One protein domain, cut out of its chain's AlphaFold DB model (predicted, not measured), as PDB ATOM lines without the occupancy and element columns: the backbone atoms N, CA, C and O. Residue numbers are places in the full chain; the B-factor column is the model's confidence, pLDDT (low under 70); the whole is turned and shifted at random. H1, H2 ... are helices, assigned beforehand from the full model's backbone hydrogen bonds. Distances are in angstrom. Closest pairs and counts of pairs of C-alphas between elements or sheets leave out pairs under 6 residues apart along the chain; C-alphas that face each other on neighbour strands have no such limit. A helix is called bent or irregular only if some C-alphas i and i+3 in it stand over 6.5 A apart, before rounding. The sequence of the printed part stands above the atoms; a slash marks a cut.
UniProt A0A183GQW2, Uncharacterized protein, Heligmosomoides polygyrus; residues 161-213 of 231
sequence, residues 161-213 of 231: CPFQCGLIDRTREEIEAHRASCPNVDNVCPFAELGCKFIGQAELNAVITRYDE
ATOM      1  N   CYS A 161      34.404  33.594 -14.703       88.44
ATOM      2  CA  CYS A 161      33.655  33.861 -15.925       88.44
ATOM      3  C   CYS A 161      34.237  33.040 -17.095       88.44
ATOM      4  O   CYS A 161      35.421  33.194 -17.412       88.44
ATOM      5  N   PRO A 162      33.433  32.201 -17.776       84.19
ATOM      6  CA  PRO A 162      33.918  31.349 -18.863       84.19
ATOM      7  C   PRO A 162      34.348  32.148 -20.101       84.19
ATOM      8  O   PRO A 162      35.122  31.655 -20.912       84.19
ATOM      9  N   PHE A 163      33.889  33.395 -20.226       83.38
ATOM     10  CA  PHE A 163      34.279  34.328 -21.287       83.38
ATOM     11  C   PHE A 163      35.558  35.114 -20.953       83.38
ATOM     12  O   PHE A 163      35.910  36.060 -21.656       83.38
ATOM     13  N   GLN A 164      36.239  34.771 -19.853       81.38
ATOM     14  CA  GLN A 164      37.529  35.343 -19.461       81.38
ATOM     15  C   GLN A 164      37.524  36.881 -19.352       81.38
ATOM     16  O   GLN A 164      38.518  37.542 -19.632       81.38
ATOM     17  N   CYS A 165      36.410  37.482 -18.915       86.06
ATOM     18  CA  CYS A 165      36.305  38.939 -18.732       86.06
ATOM     19  C   CYS A 165      37.067  39.480 -17.505       86.06
ATOM     20  O   CYS A 165      36.946  40.656 -17.176       86.06
ATOM     21  N   GLY A 166      37.815  38.624 -16.798       85.31
ATOM     22  CA  GLY A 166      38.533  38.958 -15.564       85.31
ATOM     23  C   GLY A 166      37.710  38.809 -14.281       85.31
ATOM     24  O   GLY A 166      38.268  38.911 -13.192       85.31
ATOM     25  N   LEU A 167      36.406  38.523 -14.374       87.88
ATOM     26  CA  LEU A 167      35.576  38.253 -13.199       87.88
ATOM     27  C   LEU A 167      35.851  36.839 -12.657       87.88
ATOM     28  O   LEU A 167      35.575  35.839 -13.327       87.88
ATOM     29  N   ILE A 168      36.387  36.771 -11.439       89.19
ATOM     30  CA  ILE A 168      36.729  35.542 -10.706       89.19
ATOM     31  C   ILE A 168      35.998  35.489  -9.358       89.19
ATOM     32  O   ILE A 168      35.409  36.484  -8.933       89.19
ATOM     33  N   ASP A 169      36.040  34.329  -8.699       89.62
ATOM     34  CA  ASP A 169      35.500  34.102  -7.352       89.62
ATOM     35  C   ASP A 169      34.013  34.456  -7.184       89.62
ATOM     36  O   ASP A 169      33.584  34.998  -6.164       89.62
ATOM     37  N   ARG A 170      33.201  34.136  -8.198       90.25
ATOM     38  CA  ARG A 170      31.745  34.319  -8.165       90.25
ATOM     39  C   ARG A 170      31.021  32.995  -8.225       90.25
ATOM     40  O   ARG A 170      31.522  32.019  -8.773       90.25
ATOM     41  N   THR A 171      29.828  32.948  -7.654       91.19
ATOM     42  CA  THR A 171      28.959  31.783  -7.795       91.19
ATOM     43  C   THR A 171      28.509  31.622  -9.247       91.19
ATOM     44  O   THR A 171      28.412  32.594  -9.999       91.19
ATOM     45  N   ARG A 172      28.211  30.387  -9.657       92.56
ATOM     46  CA  ARG A 172      27.675  30.104 -10.996       92.56
ATOM     47  C   ARG A 172      26.423  30.932 -11.300       92.56
ATOM     48  O   ARG A 172      26.322  31.461 -12.399       92.56
ATOM     49  N   GLU A 173      25.528  31.096 -10.331       92.00
ATOM     50  CA  GLU A 173      24.323  31.928 -10.459       92.00
ATOM     51  C   GLU A 173      24.655  33.413 -10.705       92.00
ATOM     52  O   GLU A 173      24.083  34.041 -11.595       92.00
ATOM     53  N   GLU A 174      25.637  33.973  -9.991       91.88
ATOM     54  CA  GLU A 174      26.101  35.348 -10.229       91.88
ATOM     55  C   GLU A 174      26.739  35.514 -11.617       91.88
ATOM     56  O   GLU A 174      26.538  36.537 -12.273       91.88
ATOM     57  N   ILE A 175      27.485  34.511 -12.094       90.44
ATOM     58  CA  ILE A 175      28.064  34.520 -13.446       90.44
ATOM     59  C   ILE A 175      26.977  34.428 -14.524       90.44
ATOM     60  O   ILE A 175      27.075  35.100 -15.553       90.44
ATOM     61  N   GLU A 176      25.931  33.635 -14.299       88.69
ATOM     62  CA  GLU A 176      24.780  33.562 -15.201       88.69
ATOM     63  C   GLU A 176      24.037  34.900 -15.273       88.69
ATOM     64  O   GLU A 176      23.753  35.374 -16.373       88.69
ATOM     65  N   ALA A 177      23.810  35.558 -14.133       91.44
ATOM     66  CA  ALA A 177      23.216  36.894 -14.088       91.44
ATOM     67  C   ALA A 177      24.103  37.953 -14.773       91.44
ATOM     68  O   ALA A 177      23.603  38.837 -15.468       91.44
ATOM     69  N   HIS A 178      25.427  37.839 -14.637       89.25
ATOM     70  CA  HIS A 178      26.390  38.719 -15.299       89.25
ATOM     71  C   HIS A 178      26.395  38.568 -16.828       89.25
ATOM     72  O   HIS A 178      26.719  39.535 -17.520       89.25
ATOM     73  N   ARG A 179      26.025  37.399 -17.374       86.69
ATOM     74  CA  ARG A 179      26.221  37.025 -18.787       86.69
ATOM     75  C   ARG A 179      25.800  38.098 -19.792       86.69
ATOM     76  O   ARG A 179      26.554  38.362 -20.720       86.69
ATOM     77  N   ALA A 180      24.642  38.730 -19.600       86.44
ATOM     78  CA  ALA A 180      24.121  39.760 -20.509       86.44
ATOM     79  C   ALA A 180      24.932  41.073 -20.500       86.44
ATOM     80  O   ALA A 180      24.856  41.855 -21.439       86.44
ATOM     81  N   SER A 181      25.701  41.313 -19.440       87.56
ATOM     82  CA  SER A 181      26.546  42.501 -19.243       87.56
ATOM     83  C   SER A 181      28.040  42.222 -19.447       87.56
ATOM     84  O   SER A 181      28.872  43.099 -19.222       87.56
ATOM     85  N   CYS A 182      28.404  40.990 -19.816       87.62
ATOM     86  CA  CYS A 182      29.794  40.572 -19.920       87.62
ATOM     87  C   CYS A 182      30.450  41.166 -21.179       87.62
ATOM     88  O   CYS A 182      30.000  40.860 -22.284       87.62
ATOM     89  N   PRO A 183      31.559  41.922 -21.054       86.56
ATOM     90  CA  PRO A 183      32.251  42.526 -22.201       86.56
ATOM     91  C   PRO A 183      32.734  41.520 -23.259       86.56
ATOM     92  O   PRO A 183      32.944  41.876 -24.417       86.56
ATOM     93  N   ASN A 184      32.905  40.254 -22.867       84.38
ATOM     94  CA  ASN A 184      33.475  39.207 -23.711       84.38
ATOM     95  C   ASN A 184      32.452  38.164 -24.192       84.38
ATOM     96  O   ASN A 184      32.853  37.212 -24.861       84.38
ATOM     97  N   VAL A 185      31.157  38.315 -23.874       80.50
ATOM     98  CA  VAL A 185      30.128  37.287 -24.150       80.50
ATOM     99  C   VAL A 185      30.012  36.913 -25.632       80.50
ATOM    100  O   VAL A 185      29.813  35.741 -25.943       80.50
ATOM    101  N   ASP A 186      30.215  37.883 -26.527       78.50
ATOM    102  CA  ASP A 186      30.134  37.713 -27.986       78.50
ATOM    103  C   ASP A 186      31.507  37.629 -28.677       78.50
ATOM    104  O   ASP A 186      31.581  37.467 -29.896       78.50
ATOM    105  N   ASN A 187      32.595  37.751 -27.909       76.06
ATOM    106  CA  ASN A 187      33.958  37.916 -28.428       76.06
ATOM    107  C   ASN A 187      34.863  36.714 -28.133       76.06
ATOM    108  O   ASN A 187      35.816  36.464 -28.867       76.06
ATOM    109  N   VAL A 188      34.579  35.961 -27.068       75.69
ATOM    110  CA  VAL A 188      35.413  34.839 -26.621       75.69
ATOM    111  C   VAL A 188      34.573  33.575 -26.575       75.69
ATOM    112  O   VAL A 188      33.534  33.532 -25.921       75.69
ATOM    113  N   CYS A 189      35.029  32.512 -27.235       79.31
ATOM    114  CA  CYS A 189      34.403  31.209 -27.069       79.31
ATOM    115  C   CYS A 189      34.704  30.652 -25.663       79.31
ATOM    116  O   CYS A 189      35.879  30.492 -25.326       79.31
ATOM    117  N   PRO A 190      33.691  30.246 -24.871       74.88
ATOM    118  CA  PRO A 190      33.881  29.562 -23.583       74.88
ATOM    119  C   PRO A 190      34.773  28.314 -23.629       74.88
ATOM    120  O   PRO A 190      35.260  27.856 -22.600       74.88
ATOM    121  N   PHE A 191      34.960  27.740 -24.819       78.50
ATOM    122  CA  PHE A 191      35.754  26.537 -25.060       78.50
ATOM    123  C   PHE A 191      37.088  26.831 -25.764       78.50
ATOM    124  O   PHE A 191      37.705  25.908 -26.297       78.50
ATOM    125  N   ALA A 192      37.542  28.090 -25.796       74.69
ATOM    126  CA  ALA A 192      38.829  28.465 -26.388       74.69
ATOM    127  C   ALA A 192      40.001  27.676 -25.768       74.69
ATOM    128  O   ALA A 192      40.825  27.129 -26.495       74.69
ATOM    129  N   GLU A 193      39.989  27.485 -24.444       66.81
ATOM    130  CA  GLU A 193      40.974  26.667 -23.709       66.81
ATOM    131  C   GLU A 193      40.955  25.177 -24.098       66.81
ATOM    132  O   GLU A 193      41.932  24.461 -23.900       66.81
ATOM    133  N   LEU A 194      39.850  24.691 -24.674       74.75
ATOM    134  CA  LEU A 194      39.725  23.327 -25.198       74.75
ATOM    135  C   LEU A 194      40.045  23.247 -26.703       74.75
ATOM    136  O   LEU A 194      39.807  22.215 -27.331       74.75
ATOM    137  N   GLY A 195      40.581  24.322 -27.288       73.50
ATOM    138  CA  GLY A 195      41.034  24.377 -28.679       73.50
ATOM    139  C   GLY A 195      40.000  24.893 -29.680       73.50
ATOM    140  O   GLY A 195      40.214  24.769 -30.889       73.50
ATOM    141  N   CYS A 196      38.883  25.474 -29.227       77.38
ATOM    142  CA  CYS A 196      37.954  26.140 -30.138       77.38
ATOM    143  C   CYS A 196      38.600  27.404 -30.729       77.38
ATOM    144  O   CYS A 196      39.034  28.283 -29.992       77.38
ATOM    145  N   LYS A 197      38.642  27.507 -32.064       75.38
ATOM    146  CA  LYS A 197      39.303  28.612 -32.785       75.38
ATOM    147  C   LYS A 197      38.407  29.827 -33.055       75.38
ATOM    148  O   LYS A 197      38.863  30.774 -33.669       75.38
ATOM    149  N   PHE A 198      37.143  29.777 -32.642       71.31
ATOM    150  CA  PHE A 198      36.143  30.804 -32.936       71.31
ATOM    151  C   PHE A 198      36.349  32.057 -32.069       71.31
ATOM    152  O   PHE A 198      36.274  31.959 -30.840       71.31
ATOM    153  N   ILE A 199      36.560  33.224 -32.693       63.72
ATOM    154  CA  ILE A 199      36.826  34.514 -32.009       63.72
ATOM    155  C   ILE A 199      35.608  35.464 -32.079       63.72
ATOM    156  O   ILE A 199      35.729  36.688 -32.159       63.72
ATOM    157  N   GLY A 200      34.395  34.904 -32.066       67.12
ATOM    158  CA  GLY A 200      33.169  35.688 -31.914       67.12
ATOM    159  C   GLY A 200      32.806  36.570 -33.118       67.12
ATOM    160  O   GLY A 200      33.151  36.275 -34.264       67.12
ATOM    161  N   GLN A 201      32.086  37.672 -32.868       63.31
ATOM    162  CA  GLN A 201      31.615  38.602 -33.913       63.31
ATOM    163  C   GLN A 201      32.752  39.305 -34.679       63.31
ATOM    164  O   GLN A 201      32.541  39.762 -35.804       63.31
ATOM    165  N   ALA A 202      33.963  39.372 -34.118       60.09
ATOM    166  CA  ALA A 202      35.112  40.002 -34.765       60.09
ATOM    167  C   ALA A 202      35.547  39.266 -36.048       60.09
ATOM    168  O   ALA A 202      35.829  39.918 -37.054       60.09
ATOM    169  N   GLU A 203      35.540  37.926 -36.058       59.78
ATOM    170  CA  GLU A 203      35.824  37.143 -37.275       59.78
ATOM    171  C   GLU A 203      34.725  37.313 -38.328       59.78
ATOM    172  O   GLU A 203      35.026  37.447 -39.514       59.78
ATOM    173  N   LEU A 204      33.456  37.383 -37.909       62.84
ATOM    174  CA  LEU A 204      32.332  37.603 -38.820       62.84
ATOM    175  C   LEU A 204      32.404  38.989 -39.478       62.84
ATOM    176  O   LEU A 204      32.290  39.099 -40.697       62.84
ATOM    177  N   ASN A 205      32.674  40.036 -38.696       64.38
ATOM    178  CA  ASN A 205      32.819  41.402 -39.201       64.38
ATOM    179  C   ASN A 205      34.050  41.554 -40.108       64.38
ATOM    180  O   ASN A 205      33.990  42.265 -41.112       64.38
ATOM    181  N   ALA A 206      35.148  40.853 -39.808       63.56
ATOM    182  CA  ALA A 206      36.323  40.813 -40.674       63.56
ATOM    183  C   ALA A 206      36.020  40.127 -42.017       63.56
ATOM    184  O   ALA A 206      36.454  40.613 -43.061       63.56
ATOM    185  N   VAL A 207      35.243  39.038 -42.018       64.56
ATOM    186  CA  VAL A 207      34.792  38.364 -43.249       64.56
ATOM    187  C   VAL A 207      33.853  39.261 -44.059       64.56
ATOM    188  O   VAL A 207      34.049  39.383 -45.268       64.56
ATOM    189  N   ILE A 208      32.893  39.928 -43.411       66.75
ATOM    190  CA  ILE A 208      31.965  40.870 -44.062       66.75
ATOM    191  C   ILE A 208      32.736  42.032 -44.694       66.75
ATOM    192  O   ILE A 208      32.563  42.304 -45.875       66.75
ATOM    193  N   THR A 209      33.668  42.645 -43.961       71.19
ATOM    194  CA  THR A 209      34.495  43.750 -44.481       71.19
ATOM    195  C   THR A 209      35.300  43.311 -45.706       71.19
ATOM    196  O   THR A 209      35.361  44.019 -46.709       71.19
ATOM    197  N   ARG A 210      35.876  42.103 -45.671       72.19
ATOM    198  CA  ARG A 210      36.637  41.537 -46.794       72.19
ATOM    199  C   ARG A 210      35.748  41.247 -48.005       72.19
ATOM    200  O   ARG A 210      36.190  41.412 -49.139       72.19
ATOM    201  N   TYR A 211      34.508  40.826 -47.771       65.94
ATOM    202  CA  TYR A 211      33.506  40.612 -48.812       65.94
ATOM    203  C   TYR A 211      33.041  41.938 -49.438       65.94
ATOM    204  O   TYR A 211      33.011  42.051 -50.662       65.94
ATOM    205  N   ASP A 212      32.802  42.972 -48.632       71.62
ATOM    206  CA  ASP A 212      32.441  44.315 -49.105       71.62
ATOM    207  C   ASP A 212      33.570  44.969 -49.919       71.62
ATOM    208  O   ASP A 212      33.327  45.599 -50.953       71.62
ATOM    209  N   GLU A 213      34.828  44.779 -49.511       74.25
ATOM    210  CA  GLU A 213      35.999  45.205 -50.288       74.25
ATOM    211  C   GLU A 213      36.110  44.479 -51.636       74.25
ATOM    212  O   GLU A 213      36.517  45.087 -52.633       74.25
TER     213      GLU A 213
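What this domain is: This is residues 161 to 213 of the 231 residues of an uncharacterized protein of Heligmosomoides polygyrus (UniProt A0A183GQW2). One helix, H2, sticks out as an arm, with residues 204 to 213 free of the rest, from one end of a small body made of loops and a shorter helix, H1. H1 lies toward the other end of the long axis, and between the two helices the chain swings out to one side in a wide loop around Glu 193. The printed part has 53 residues with two named helices, H1 then H2 along the chain, and no named strand. The class is all helix, though under half of the residues, 23 of 53, are in named elements. The whole is loose, with a radius of gyration of the C-alphas of 13.6 A, and elongated, spanning 45 by 24 by 14 A.

How they stand to each other: H2, residues 201 to 213, is the longest helix, and its residues 204 to 213 stand free. H1, residues 172 to 181, and H2 are apart, with no C-alpha of the one within 8 A of the other. A long link of 19 residues, 182 to 200, joins them, and its C-alphas lie 3 to 14 A from the mean of the C-alphas. In H2 every O i to N i+4 pair is within hydrogen-bond range; in H1 4 of 6 are.

Where its parts are: H2 measures 18.2 A from C-alpha 201 at (31.615, 38.602, -33.913) to C-alpha 213 at (35.999, 45.205, -50.288). H1 begins with C-alpha 172 at (27.675, 30.104, -10.996) and measures 14.9 A from first to last C-alpha. H1 is irregular: C-alphas 177 and 180 are 7.1 A apart.

The domain as a whole: The two C-alphas farthest apart are those of Thr 171 and Glu 213, at 45.1 A. Without residues 204 to 213, the body of 43 residues spans 29 by 20 by 14 A. The printed part has no cut. The mean pLDDT of the printed part is 78.5, and residue 193, residues 199 to 208 and residue 211 are under 70.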